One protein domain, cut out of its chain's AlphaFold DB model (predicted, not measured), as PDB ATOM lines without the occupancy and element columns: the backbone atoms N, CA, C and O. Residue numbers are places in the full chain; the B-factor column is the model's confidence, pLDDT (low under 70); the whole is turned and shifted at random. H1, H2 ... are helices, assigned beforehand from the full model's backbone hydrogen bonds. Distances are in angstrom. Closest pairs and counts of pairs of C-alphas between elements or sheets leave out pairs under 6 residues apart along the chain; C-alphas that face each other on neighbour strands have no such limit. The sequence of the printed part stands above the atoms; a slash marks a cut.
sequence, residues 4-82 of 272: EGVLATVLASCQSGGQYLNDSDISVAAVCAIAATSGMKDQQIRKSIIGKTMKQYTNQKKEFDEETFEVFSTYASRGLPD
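AT A GLANCE: This is residues 4 to 82 of the 272 residues of an uncharacterized protein of Apolygus lucorum (UniProt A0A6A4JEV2). One helix, H2, lies in the middle of three others: H3 runs side by side with it in a helical hairpin, H4 lies alongside it away from H3, and H1 comes in at a steep angle. H2 is the core, touching each of the other three helices, while H1, H3 and H4 stay apart from one another. The printed part has 79 residues with four named helices, H1, H2, H3 and H4 in that order along the chain, and no named strand; the class is all helix. The whole is compact, with a radius of gyration of the C-alphas of 12.1 A, and rounded, spanning 32 by 27 by 22 A.

HOW THE PARTS SIT: H1, residues 4 to 14, touches H2, residues 26 to 36; the closest C-alphas are those of Ser 13 and Ala 29, 4.6 A apart. Their lines stand at a steep tilt of 64 degrees, and they run the same way. H2 and H3, residues 43 to 59, form a hairpin and touch, with the C-alphas of Ala 33 and Ile 50 closest at 5.7 A. They run opposite ways at a shallow tilt of 19 degrees. H4, residues 66 to 75, touches H2, the closest C-alphas being those of Ser 27 and Phe 69, 4.9 A apart. These two run the same way at a shallow tilt of 31 degrees. H2 is the hub, touching 3 other helices. H1 is apart from H3 and from H4, and H3 and H4 are apart too. The packing of the helices is mostly aligned, but only just, with 2 of 3 touching pairs at a shallow tilt. In H1, H2 and H3 every O i to N i+4 pair is within hydrogen-bond range; in H4 it is 5 of 6.

IN THESE COORDINATES: H1 begins at C-alpha 4, at (24.439, 0.340, -35.360), and measures 15.4 A from first to last C-alpha. H2, Ile 26 to Ala 36, measures 15.1 A. H3 is the longest helix, with 17 residues and 23.9 A from C-alpha 43, at (40.295, -1.259, -65.274), to C-alpha 59. H4 measures 14.8 A and ends at C-alpha 75, at (31.380, -10.434, -46.398).

THE WHOLE: The two C-alphas farthest apart are those of Lys 61 and Asp 82, 36.4 A. The printed part has no cut. The link from H1 to H2, 11 residues, is long; those from H2 to H3 and from H3 to H4, 6 residues each, are short. The mean pLDDT of the printed part is 88.2, and residues 16 to 18 and 78 to 80 are under 70.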
ATOM      1  N   GLU A   4      24.677  -1.042 -34.929       85.19
ATOM      2  CA  GLU A   4      24.439   0.340 -35.360       85.19
ATOM      3  C   GLU A   4      25.745   1.071 -35.703       85.19
ATOM      4  O   GLU A   4      25.806   1.769 -36.711       85.19
ATOM      5  N   GLY A   5      26.808   0.863 -34.914       85.62
ATOM      6  CA  GLY A   5      28.133   1.426 -35.184       85.62
ATOM      7  C   GLY A   5      28.738   0.900 -36.486       85.62
ATOM      8  O   GLY A   5      29.189   1.692 -37.305       85.62
ATOM      9  N   VAL A   6      28.661  -0.417 -36.725       86.00
ATOM     10  CA  VAL A   6      29.095  -1.034 -37.995       86.00
ATOM     11  C   VAL A   6      28.347  -0.412 -39.179       86.00
ATOM     12  O   VAL A   6      28.968  -0.020 -40.166       86.00
ATOM     13  N   LEU A   7      27.019  -0.283 -39.078       86.88
ATOM     14  CA  LEU A   7      26.198   0.302 -40.137       86.88
ATOM     15  C   LEU A   7      26.557   1.774 -40.394       86.88
ATOM     16  O   LEU A   7      26.706   2.166 -41.550       86.88
ATOM     17  N   ALA A   8      26.734   2.573 -39.339       86.94
ATOM     18  CA  ALA A   8      27.131   3.974 -39.451       86.94
ATOM     19  C   ALA A   8      28.496   4.126 -40.144       86.94
ATOM     20  O   ALA A   8      28.608   4.895 -41.101       86.94
ATOM     21  N   THR A   9      29.501   3.338 -39.743       88.12
ATOM     22  CA  THR A   9      30.830   3.343 -40.373       88.12
ATOM     23  C   THR A   9      30.761   2.936 -41.845       88.12
ATOM     24  O   THR A   9      31.376   3.601 -42.678       88.12
ATOM     25  N   VAL A  10      29.981   1.911 -42.213       87.88
ATOM     26  CA  VAL A  10      29.788   1.517 -43.624       87.88
ATOM     27  C   VAL A  10      29.122   2.635 -44.430       87.88
ATOM     28  O   VAL A  10      29.612   2.991 -45.500       87.88
ATOM     29  N   LEU A  11      28.042   3.236 -43.921       86.94
ATOM     30  CA  LEU A  11      27.327   4.312 -44.615       86.94
ATOM     31  C   LEU A  11      28.196   5.565 -44.798       86.94
ATOM     32  O   LEU A  11      28.219   6.130 -45.893       86.94
ATOM     33  N   ALA A  12      28.948   5.966 -43.769       87.25
ATOM     34  CA  ALA A  12      29.913   7.062 -43.853       87.25
ATOM     35  C   ALA A  12      31.039   6.755 -44.860       87.25
ATOM     36  O   ALA A  12      31.454   7.633 -45.617       87.25
ATOM     37  N   SER A  13      31.485   5.495 -44.922       88.31
ATOM     38  CA  SER A  13      32.555   5.044 -45.825       88.31
ATOM     39  C   SER A  13      32.134   4.963 -47.298       88.31
ATOM     40  O   SER A  13      32.962   5.155 -48.188       88.31
ATOM     41  N   CYS A  14      30.847   4.726 -47.564       83.31
ATOM     42  CA  CYS A  14      30.265   4.678 -48.909       83.31
ATOM     43  C   CYS A  14      30.032   6.057 -49.556       83.31
ATOM     44  O   CYS A  14      29.770   6.119 -50.760       83.31
ATOM     45  N   GLN A  15      30.081   7.157 -48.798       78.56
ATOM     46  CA  GLN A  15      29.752   8.485 -49.325       78.56
ATOM     47  C   GLN A  15      30.849   9.068 -50.227       78.56
ATOM     48  O   GLN A  15      32.023   9.158 -49.864       78.56
ATOM     49  N   SER A  16      30.444   9.557 -51.399       66.50
ATOM     50  CA  SER A  16      31.303  10.339 -52.283       66.50
ATOM     51  C   SER A  16      31.394  11.800 -51.817       66.50
ATOM     52  O   SER A  16      30.442  12.375 -51.301       66.50
ATOM     53  N   GLY A  17      32.561  12.426 -52.001       66.88
ATOM     54  CA  GLY A  17      32.764  13.856 -51.709       66.88
ATOM     55  C   GLY A  17      33.385  14.184 -50.347       66.88
ATOM     56  O   GLY A  17      33.627  15.353 -50.069       66.88
ATOM     57  N   GLY A  18      33.699  13.183 -49.519       67.94
ATOM     58  CA  GLY A  18      34.540  13.352 -48.326       67.94
ATOM     59  C   GLY A  18      33.898  14.077 -47.132       67.94
ATOM     60  O   GLY A  18      34.578  14.363 -46.151       67.94
ATOM     61  N   GLN A  19      32.599  14.368 -47.193       70.94
ATOM     62  CA  GLN A  19      31.876  15.143 -46.174       70.94
ATOM     63  C   GLN A  19      31.736  14.400 -44.832       70.94
ATOM     64  O   GLN A  19      31.670  15.032 -43.783       70.94
ATOM     65  N   TYR A  20      31.755  13.063 -44.864       72.94
ATOM     66  CA  TYR A  20      31.559  12.177 -43.708       72.94
ATOM     67  C   TYR A  20      32.854  11.462 -43.292       72.94
ATOM     68  O   TYR A  20      32.824  10.394 -42.687       72.94
ATOM     69  N   LEU A  21      34.013  12.048 -43.625       75.38
ATOM     70  CA  LEU A  21      35.317  11.423 -43.391       75.38
ATOM     71  C   LEU A  21      35.722  11.306 -41.914       75.38
ATOM     72  O   LEU A  21      36.679  10.595 -41.629       75.38
ATOM     73  N   ASN A  22      35.009  11.936 -40.975       80.56
ATOM     74  CA  ASN A  22      35.288  11.796 -39.541       80.56
ATOM     75  C   ASN A  22      34.880  10.407 -39.019       80.56
ATOM     76  O   ASN A  22      35.710   9.717 -38.429       80.56
ATOM     77  N   ASP A  23      33.654   9.969 -39.318       84.06
ATOM     78  CA  ASP A  23      33.031   8.755 -38.755       84.06
ATOM     79  C   ASP A  23      33.189   7.501 -39.642       84.06
ATOM     80  O   ASP A  23      32.734   6.407 -39.303       84.06
ATOM     81  N   SER A  24      33.828   7.656 -40.803       88.38
ATOM     82  CA  SER A  24      34.141   6.572 -41.737       88.38
ATOM     83  C   SER A  24      35.422   5.810 -41.376       88.38
ATOM     84  O   SER A  24      36.190   6.222 -40.507       88.38
ATOM     85  N   ASP A  25      35.709   4.731 -42.096       92.75
ATOM     86  CA  ASP A  25      36.961   3.985 -41.977       92.75
ATOM     87  C   ASP A  25      37.613   3.788 -43.358       92.75
ATOM     88  O   ASP A  25      36.921   3.596 -44.359       92.75
ATOM     89  N   ILE A  26      38.946   3.880 -43.439       94.12
ATOM     90  CA  ILE A  26      39.668   3.796 -44.722       94.12
ATOM     91  C   ILE A  26      39.670   2.375 -45.293       94.12
ATOM     92  O   ILE A  26      39.578   2.211 -46.511       94.12
ATOM     93  N   SER A  27      39.739   1.354 -44.440       95.62
ATOM     94  CA  SER A  27      39.721  -0.049 -44.841       95.62
ATOM     95  C   SER A  27      38.327  -0.453 -45.312       95.62
ATOM     96  O   SER A  27      38.186  -1.028 -46.393       95.62
ATOM     97  N   VAL A  28      37.279  -0.039 -44.591       94.44
ATOM     98  CA  VAL A  28      35.883  -0.200 -45.028       94.44
ATOM     99  C   VAL A  28      35.638   0.543 -46.348       94.44
ATOM    100  O   VAL A  28      35.112  -0.046 -47.291       94.44
ATOM    101  N   ALA A  29      36.088   1.796 -46.484       93.69
ATOM    102  CA  ALA A  29      35.949   2.560 -47.728       93.69
ATOM    103  C   ALA A  29      36.680   1.912 -48.918       93.69
ATOM    104  O   ALA A  29      36.169   1.934 -50.044       93.69
ATOM    105  N   ALA A  30      37.845   1.298 -48.685       94.25
ATOM    106  CA  ALA A  30      38.568   0.530 -49.695       94.25
ATOM    107  C   ALA A  30      37.752  -0.683 -50.169       94.25
ATOM    108  O   ALA A  30      37.579  -0.866 -51.379       94.25
ATOM    109  N   VAL A  31      37.196  -1.471 -49.239       94.56
ATOM    110  CA  VAL A  31      36.320  -2.613 -49.553       94.56
ATOM    111  C   VAL A  31      35.090  -2.154 -50.341       94.56
ATOM    112  O   VAL A  31      34.810  -2.703 -51.410       94.56
ATOM    113  N   CYS A  32      34.400  -1.102 -49.889       91.56
ATOM    114  CA  CYS A  32      33.232  -0.538 -50.571       91.56
ATOM    115  C   CYS A  32      33.561  -0.084 -52.004       91.56
ATOM    116  O   CYS A  32      32.838  -0.427 -52.942       91.56
ATOM    117  N   ALA A  33      34.679   0.622 -52.209       92.12
ATOM    118  CA  ALA A  33      35.119   1.055 -53.536       92.12
ATOM    119  C   ALA A  33      35.482  -0.128 -54.454       92.12
ATOM    120  O   ALA A  33      35.152  -0.118 -55.643       92.12
ATOM    121  N   ILE A  34      36.131  -1.171 -53.928       93.12
ATOM    122  CA  ILE A  34      36.473  -2.386 -54.686       93.12
ATOM    123  C   ILE A  34      35.211  -3.172 -55.068       93.12
ATOM    124  O   ILE A  34      35.109  -3.623 -56.213       93.12
ATOM    125  N   ALA A  35      34.252  -3.308 -54.148       91.44
ATOM    126  CA  ALA A  35      32.992  -4.015 -54.367       91.44
ATOM    127  C   ALA A  35      32.110  -3.295 -55.398       91.44
ATOM    128  O   ALA A  35      31.716  -3.906 -56.394       91.44
ATOM    129  N   ALA A  36      31.884  -1.986 -55.229       88.69
ATOM    130  CA  ALA A  36      31.073  -1.171 -56.137       88.69
ATOM    131  C   ALA A  36      31.645  -1.107 -57.566       88.69
ATOM    132  O   ALA A  36      30.898  -1.065 -58.540       88.69
ATOM    133  N   THR A  37      32.974  -1.148 -57.712       91.75
ATOM    134  CA  THR A  37      33.644  -1.137 -59.025       91.75
ATOM    135  C   THR A  37      33.906  -2.533 -59.604       91.75
ATOM    136  O   THR A  37      34.466  -2.648 -60.694       91.75
ATOM    137  N   SER A  38      33.521  -3.612 -58.915       89.94
ATOM    138  CA  SER A  38      33.887  -4.988 -59.297       89.94
ATOM    139  C   SER A  38      33.329  -5.439 -60.656       89.94
ATOM    140  O   SER A  38      33.985  -6.220 -61.343       89.94
ATOM    141  N   GLY A  39      32.171  -4.914 -61.074       87.50
ATOM    142  CA  GLY A  39      31.564  -5.170 -62.387       87.50
ATOM    143  C   GLY A  39      32.077  -4.280 -63.530       87.50
ATOM    144  O   GLY A  39      31.624  -4.420 -64.666       87.50
ATOM    145  N   MET A  40      32.995  -3.343 -63.267       91.31
ATOM    146  CA  MET A  40      33.479  -2.412 -64.291       91.31
ATOM    147  C   MET A  40      34.443  -3.092 -65.267       91.31
ATOM    148  O   MET A  40      35.474  -3.634 -64.866       91.31
ATOM    149  N   LYS A  41      34.144  -2.991 -66.570       93.94
ATOM    150  CA  LYS A  41      35.021  -3.482 -67.647       93.94
ATOM    151  C   LYS A  41      36.333  -2.686 -67.714       93.94
ATOM    152  O   LYS A  41      37.409  -3.277 -67.785       93.94
ATOM    153  N   ASP A  42      36.249  -1.357 -67.632       96.06
ATOM    154  CA  ASP A  42      37.409  -0.461 -67.674       96.06
ATOM    155  C   ASP A  42      38.215  -0.510 -66.359       96.06
ATOM    156  O   ASP A  42      37.809   0.018 -65.318       96.06
ATOM    157  N   GLN A  43      39.396  -1.134 -66.422       94.75
ATOM    158  CA  GLN A  43      40.295  -1.259 -65.274       94.75
ATOM    159  C   GLN A  43      41.035   0.045 -64.925       94.75
ATOM    160  O   GLN A  43      41.486   0.195 -63.787       94.75
ATOM    161  N   GLN A  44      41.172   0.991 -65.857       95.75
ATOM    162  CA  GLN A  44      41.816   2.283 -65.611       95.75
ATOM    163  C   GLN A  44      40.885   3.205 -64.817       95.75
ATOM    164  O   GLN A  44      41.311   3.782 -63.813       95.75
ATOM    165  N   ILE A  45      39.605   3.288 -65.194       94.88
ATOM    166  CA  ILE A  45      38.596   4.036 -64.430       94.88
ATOM    167  C   ILE A  45      38.418   3.401 -63.045       94.88
ATOM    168  O   ILE A  45      38.451   4.117 -62.045       94.88
ATOM    169  N   ARG A  46      38.344   2.065 -62.956       94.81
ATOM    170  CA  ARG A  46      38.288   1.336 -61.677       94.81
ATOM    171  C   ARG A  46      39.451   1.689 -60.739       94.81
ATOM    172  O   ARG A  46      39.217   2.090 -59.599       94.81
ATOM    173  N   LYS A  47      40.699   1.615 -61.223       95.94
ATOM    174  CA  LYS A  47      41.893   2.024 -60.454       95.94
ATOM    175  C   LYS A  47      41.859   3.507 -60.070       95.94
ATOM    176  O   LYS A  47      42.282   3.854 -58.971       95.94
ATOM    177  N   SER A  48      41.338   4.374 -60.941       95.81
ATOM    178  CA  SER A  48      41.186   5.811 -60.675       95.81
ATOM    179  C   SER A  48      40.188   6.090 -59.547       95.81
ATOM    180  O   SER A  48      40.480   6.908 -58.679       95.81
ATOM    181  N   ILE A  49      39.049   5.388 -59.508       93.44
ATOM    182  CA  ILE A  49      38.052   5.508 -58.432       93.44
ATOM    183  C   ILE A  49      38.661   5.064 -57.099       93.44
ATOM    184  O   ILE A  49      38.722   5.869 -56.174       93.44
ATOM    185  N   ILE A  50      39.204   3.842 -57.029       94.50
ATOM    186  CA  ILE A  50      39.821   3.303 -55.805       94.50
ATOM    187  C   ILE A  50      40.959   4.222 -55.329       94.50
ATOM    188  O   ILE A  50      40.991   4.632 -54.172       94.50
ATOM    189  N   GLY A  51      41.860   4.628 -56.230       94.69
ATOM    190  CA  GLY A  51      42.984   5.506 -55.898       94.69
ATOM    191  C   GLY A  51      42.572   6.913 -55.447       94.69
ATOM    192  O   GLY A  51      43.264   7.506 -54.621       94.69
ATOM    193  N   LYS A  52      41.452   7.456 -55.947       93.94
ATOM    194  CA  LYS A  52      40.874   8.715 -55.445       93.94
ATOM    195  C   LYS A  52      40.295   8.539 -54.043       93.94
ATOM    196  O   LYS A  52      40.566   9.393 -53.202       93.94
ATOM    197  N   THR A  53      39.574   7.445 -53.788       92.94
ATOM    198  CA  THR A  53      39.048   7.113 -52.455       92.94
ATOM    199  C   THR A  53      40.187   7.019 -51.444       92.94
ATOM    200  O   THR A  53      40.206   7.798 -50.498       92.94
ATOM    201  N   MET A  54      41.210   6.190 -51.691       93.88
ATOM    202  CA  MET A  54      42.345   6.054 -50.763       93.88
ATOM    203  C   MET A  54      43.020   7.401 -50.471       93.88
ATOM    204  O   MET A  54      43.222   7.749 -49.311       93.88
ATOM    205  N   LYS A  55      43.280   8.218 -51.503       92.56
ATOM    206  CA  LYS A  55      43.878   9.555 -51.332       92.56
ATOM    207  C   LYS A  55      43.051  10.485 -50.441       92.56
ATOM    208  O   LYS A  55      43.644  11.247 -49.686       92.56
ATOM    209  N   GLN A  56      41.717  10.442 -50.503       90.94
ATOM    210  CA  GLN A  56      40.867  11.277 -49.642       90.94
ATOM    211  C   GLN A  56      41.073  10.954 -48.157       90.94
ATOM    212  O   GLN A  56      41.211  11.871 -47.350       90.94
ATOM    213  N   TYR A  57      41.172   9.669 -47.813       92.50
ATOM    214  CA  TYR A  57      41.366   9.211 -46.437       92.50
ATOM    215  C   TYR A  57      42.814   9.392 -45.955       92.50
ATOM    216  O   TYR A  57      43.035   9.886 -44.849       92.50
ATOM    217  N   THR A  58      43.812   9.092 -46.797       91.44
ATOM    218  CA  THR A  58      45.229   9.332 -46.473       91.44
ATOM    219  C   THR A  58      45.517  10.822 -46.253       91.44
ATOM    220  O   THR A  58      46.266  11.172 -45.344       91.44
ATOM    221  N   ASN A  59      44.873  11.722 -47.008       91.00
ATOM    222  CA  ASN A  59      44.981  13.169 -46.786       91.00
ATOM    223  C   ASN A  59      44.425  13.612 -45.417       91.00
ATOM    224  O   ASN A  59      44.867  14.630 -44.888       91.00
ATOM    225  N   GLN A  60      43.497  12.848 -44.829       89.62
ATOM    226  CA  GLN A  60      43.012  13.049 -43.458       89.62
ATOM    227  C   GLN A  60      43.801  12.258 -42.403       89.62
ATOM    228  O   GLN A  60      43.422  12.250 -41.235       89.62
ATOM    229  N   LYS A  61      44.923  11.632 -42.788       92.00
ATOM    230  CA  LYS A  61      45.788  10.823 -41.914       92.00
ATOM    231  C   LYS A  61      45.075   9.622 -41.275       92.00
ATOM    232  O   LYS A  61      45.458   9.204 -40.188       92.00
ATOM    233  N   LYS A  62      44.056   9.062 -41.936       91.00
ATOM    234  CA  LYS A  62      43.464   7.790 -41.503       91.00
ATOM    235  C   LYS A  62      44.403   6.634 -41.837       91.00
ATOM    236  O   LYS A  62      44.876   6.528 -42.970       91.00
ATOM    237  N   GLU A  63      44.681   5.809 -40.834       93.88
ATOM    238  CA  GLU A  63      45.553   4.641 -40.934       93.88
ATOM    239  C   GLU A  63      44.768   3.444 -41.465       93.88
ATOM    240  O   GLU A  63      43.609   3.251 -41.107       93.88
ATOM    241  N   PHE A  64      45.387   2.669 -42.357       95.25
ATOM    242  CA  PHE A  64      44.770   1.488 -42.948       95.25
ATOM    243  C   PHE A  64      44.999   0.276 -42.052       95.25
ATOM    244  O   PHE A  64      46.142  -0.135 -41.860       95.25
ATOM    245  N   ASP A  65      43.909  -0.288 -41.542       95.94
ATOM    246  CA  ASP A  65      43.913  -1.546 -40.804       95.94
ATOM    247  C   ASP A  65      43.639  -2.727 -41.747       95.94
ATOM    248  O   ASP A  65      42.589  -2.802 -42.398       95.94
ATOM    249  N   GLU A  66      44.595  -3.649 -41.825       95.75
ATOM    250  CA  GLU A  66      44.517  -4.846 -42.658       95.75
ATOM    251  C   GLU A  66      43.530  -5.883 -42.089       95.75
ATOM    252  O   GLU A  66      42.838  -6.535 -42.870       95.75
ATOM    253  N   GLU A  67      43.367  -5.968 -40.761       95.75
ATOM    254  CA  GLU A  67      42.431  -6.909 -40.120       95.75
ATOM    255  C   GLU A  67      40.976  -6.514 -40.423       95.75
ATOM    256  O   GLU A  67      40.185  -7.324 -40.920       95.75
ATOM    257  N   THR A  68      40.630  -5.234 -40.238       93.31
ATOM    258  CA  THR A  68      39.334  -4.685 -40.671       93.31
ATOM    259  C   THR A  68      39.117  -4.890 -42.174       93.31
ATOM    260  O   THR A  68      38.019  -5.276 -42.585       93.31
ATOM    261  N   PHE A  69      40.136  -4.683 -43.015       95.88
ATOM    262  CA  PHE A  69      40.000  -4.922 -44.455       95.88
ATOM    263  C   PHE A  69      39.661  -6.390 -44.767       95.88
ATOM    264  O   PHE A  69      38.724  -6.644 -45.529       95.88
ATOM    265  N   GLU A  70      40.369  -7.351 -44.168       95.12
ATOM    266  CA  GLU A  70      40.134  -8.785 -44.371       95.12
ATOM    267  C   GLU A  70      38.701  -9.182 -43.976       95.12
ATOM    268  O   GLU A  70      37.960  -9.741 -44.798       95.12
ATOM    269  N   VAL A  71      38.273  -8.804 -42.765       93.25
ATOM    270  CA  VAL A  71      36.933  -9.108 -42.237       93.25
ATOM    271  C   VAL A  71      35.839  -8.551 -43.146       93.25
ATOM    272  O   VAL A  71      34.950  -9.295 -43.566       93.25
ATOM    273  N   PHE A  72      35.898  -7.266 -43.511       92.31
ATOM    274  CA  PHE A  72      34.881  -6.673 -44.384       92.31
ATOM    275  C   PHE A  72      34.933  -7.244 -45.807       92.31
ATOM    276  O   PHE A  72      33.881  -7.448 -46.414       92.31
ATOM    277  N   SER A  73      36.119  -7.565 -46.337       91.88
ATOM    278  CA  SER A  73      36.256  -8.147 -47.679       91.88
ATOM    279  C   SER A  73      35.645  -9.549 -47.800       91.88
ATOM    280  O   SER A  73      35.111  -9.884 -48.858       91.88
ATOM    281  N   THR A  74      35.631 -10.329 -46.712       89.50
ATOM    282  CA  THR A  74      35.022 -11.670 -46.667       89.50
ATOM    283  C   THR A  74      33.504 -11.619 -46.861       89.50
ATOM    284  O   THR A  74      32.937 -12.474 -47.540       89.50
ATOM    285  N   TYR A  75      32.839 -10.596 -46.314       86.50
ATOM    286  CA  TYR A  75      31.380 -10.434 -46.398       86.50
ATOM    287  C   TYR A  75      30.920  -9.468 -47.503       86.50
ATOM    288  O   TYR A  75      29.719  -9.350 -47.766       86.50
ATOM    289  N   ALA A  76      31.850  -8.797 -48.190       85.62
ATOM    290  CA  ALA A  76      31.561  -7.884 -49.291       85.62
ATOM    291  C   ALA A  76      31.121  -8.628 -50.565       85.62
ATOM    292  O   ALA A  76      31.874  -8.787 -51.532       85.62
ATOM    293  N   SER A  77      29.853  -9.044 -50.593       71.62
ATOM    294  CA  SER A  77      29.190  -9.465 -51.832       71.62
ATOM    295  C   SER A  77      29.284  -8.357 -52.895       71.62
ATOM    296  O   SER A  77      29.275  -7.162 -52.589       71.62
ATOM    297  N   ARG A  78      29.420  -8.746 -54.171       69.69
ATOM    298  CA  ARG A  78      29.727  -7.847 -55.305       69.69
ATOM    299  C   ARG A  78      28.509  -7.028 -55.769       69.69
ATOM    300  O   ARG A  78      28.140  -7.055 -56.939       69.69
ATOM    301  N   GLY A  79      27.868  -6.327 -54.837       64.44
ATOM    302  CA  GLY A  79      26.665  -5.521 -55.037       64.44
ATOM    303  C   GLY A  79      25.402  -6.194 -54.503       64.44
ATOM    304  O   GLY A  79      24.723  -5.606 -53.668       64.44
ATOM    305  N   LEU A  80      25.079  -7.404 -54.972       69.31
ATOM    306  CA  LEU A  80      23.865  -8.129 -54.577       69.31
ATOM    307  C   LEU A  80      24.184  -9.551 -54.064       69.31
ATOM    308  O   LEU A  80      25.075 -10.203 -54.619       69.31
ATOM    309  N   PRO A  81      23.429 -10.056 -53.063       77.56
ATOM    310  CA  PRO A  81      23.361 -11.477 -52.725       77.56
ATOM    311  C   PRO A  81      22.998 -12.341 -53.935       77.56
ATOM    312  O   PRO A  81      22.304 -11.887 -54.847       77.56
ATOM    313  N   ASP A  82      23.410 -13.607 -53.913       79.31
ATOM    314  CA  ASP A  82      23.210 -14.539 -55.026       79.31
ATOM    315  C   ASP A  82      21.737 -14.694 -55.431       79.31
ATOM    316  O   ASP A  82      21.431 -14.674 -56.624       79.31
TER     317      ASP A  82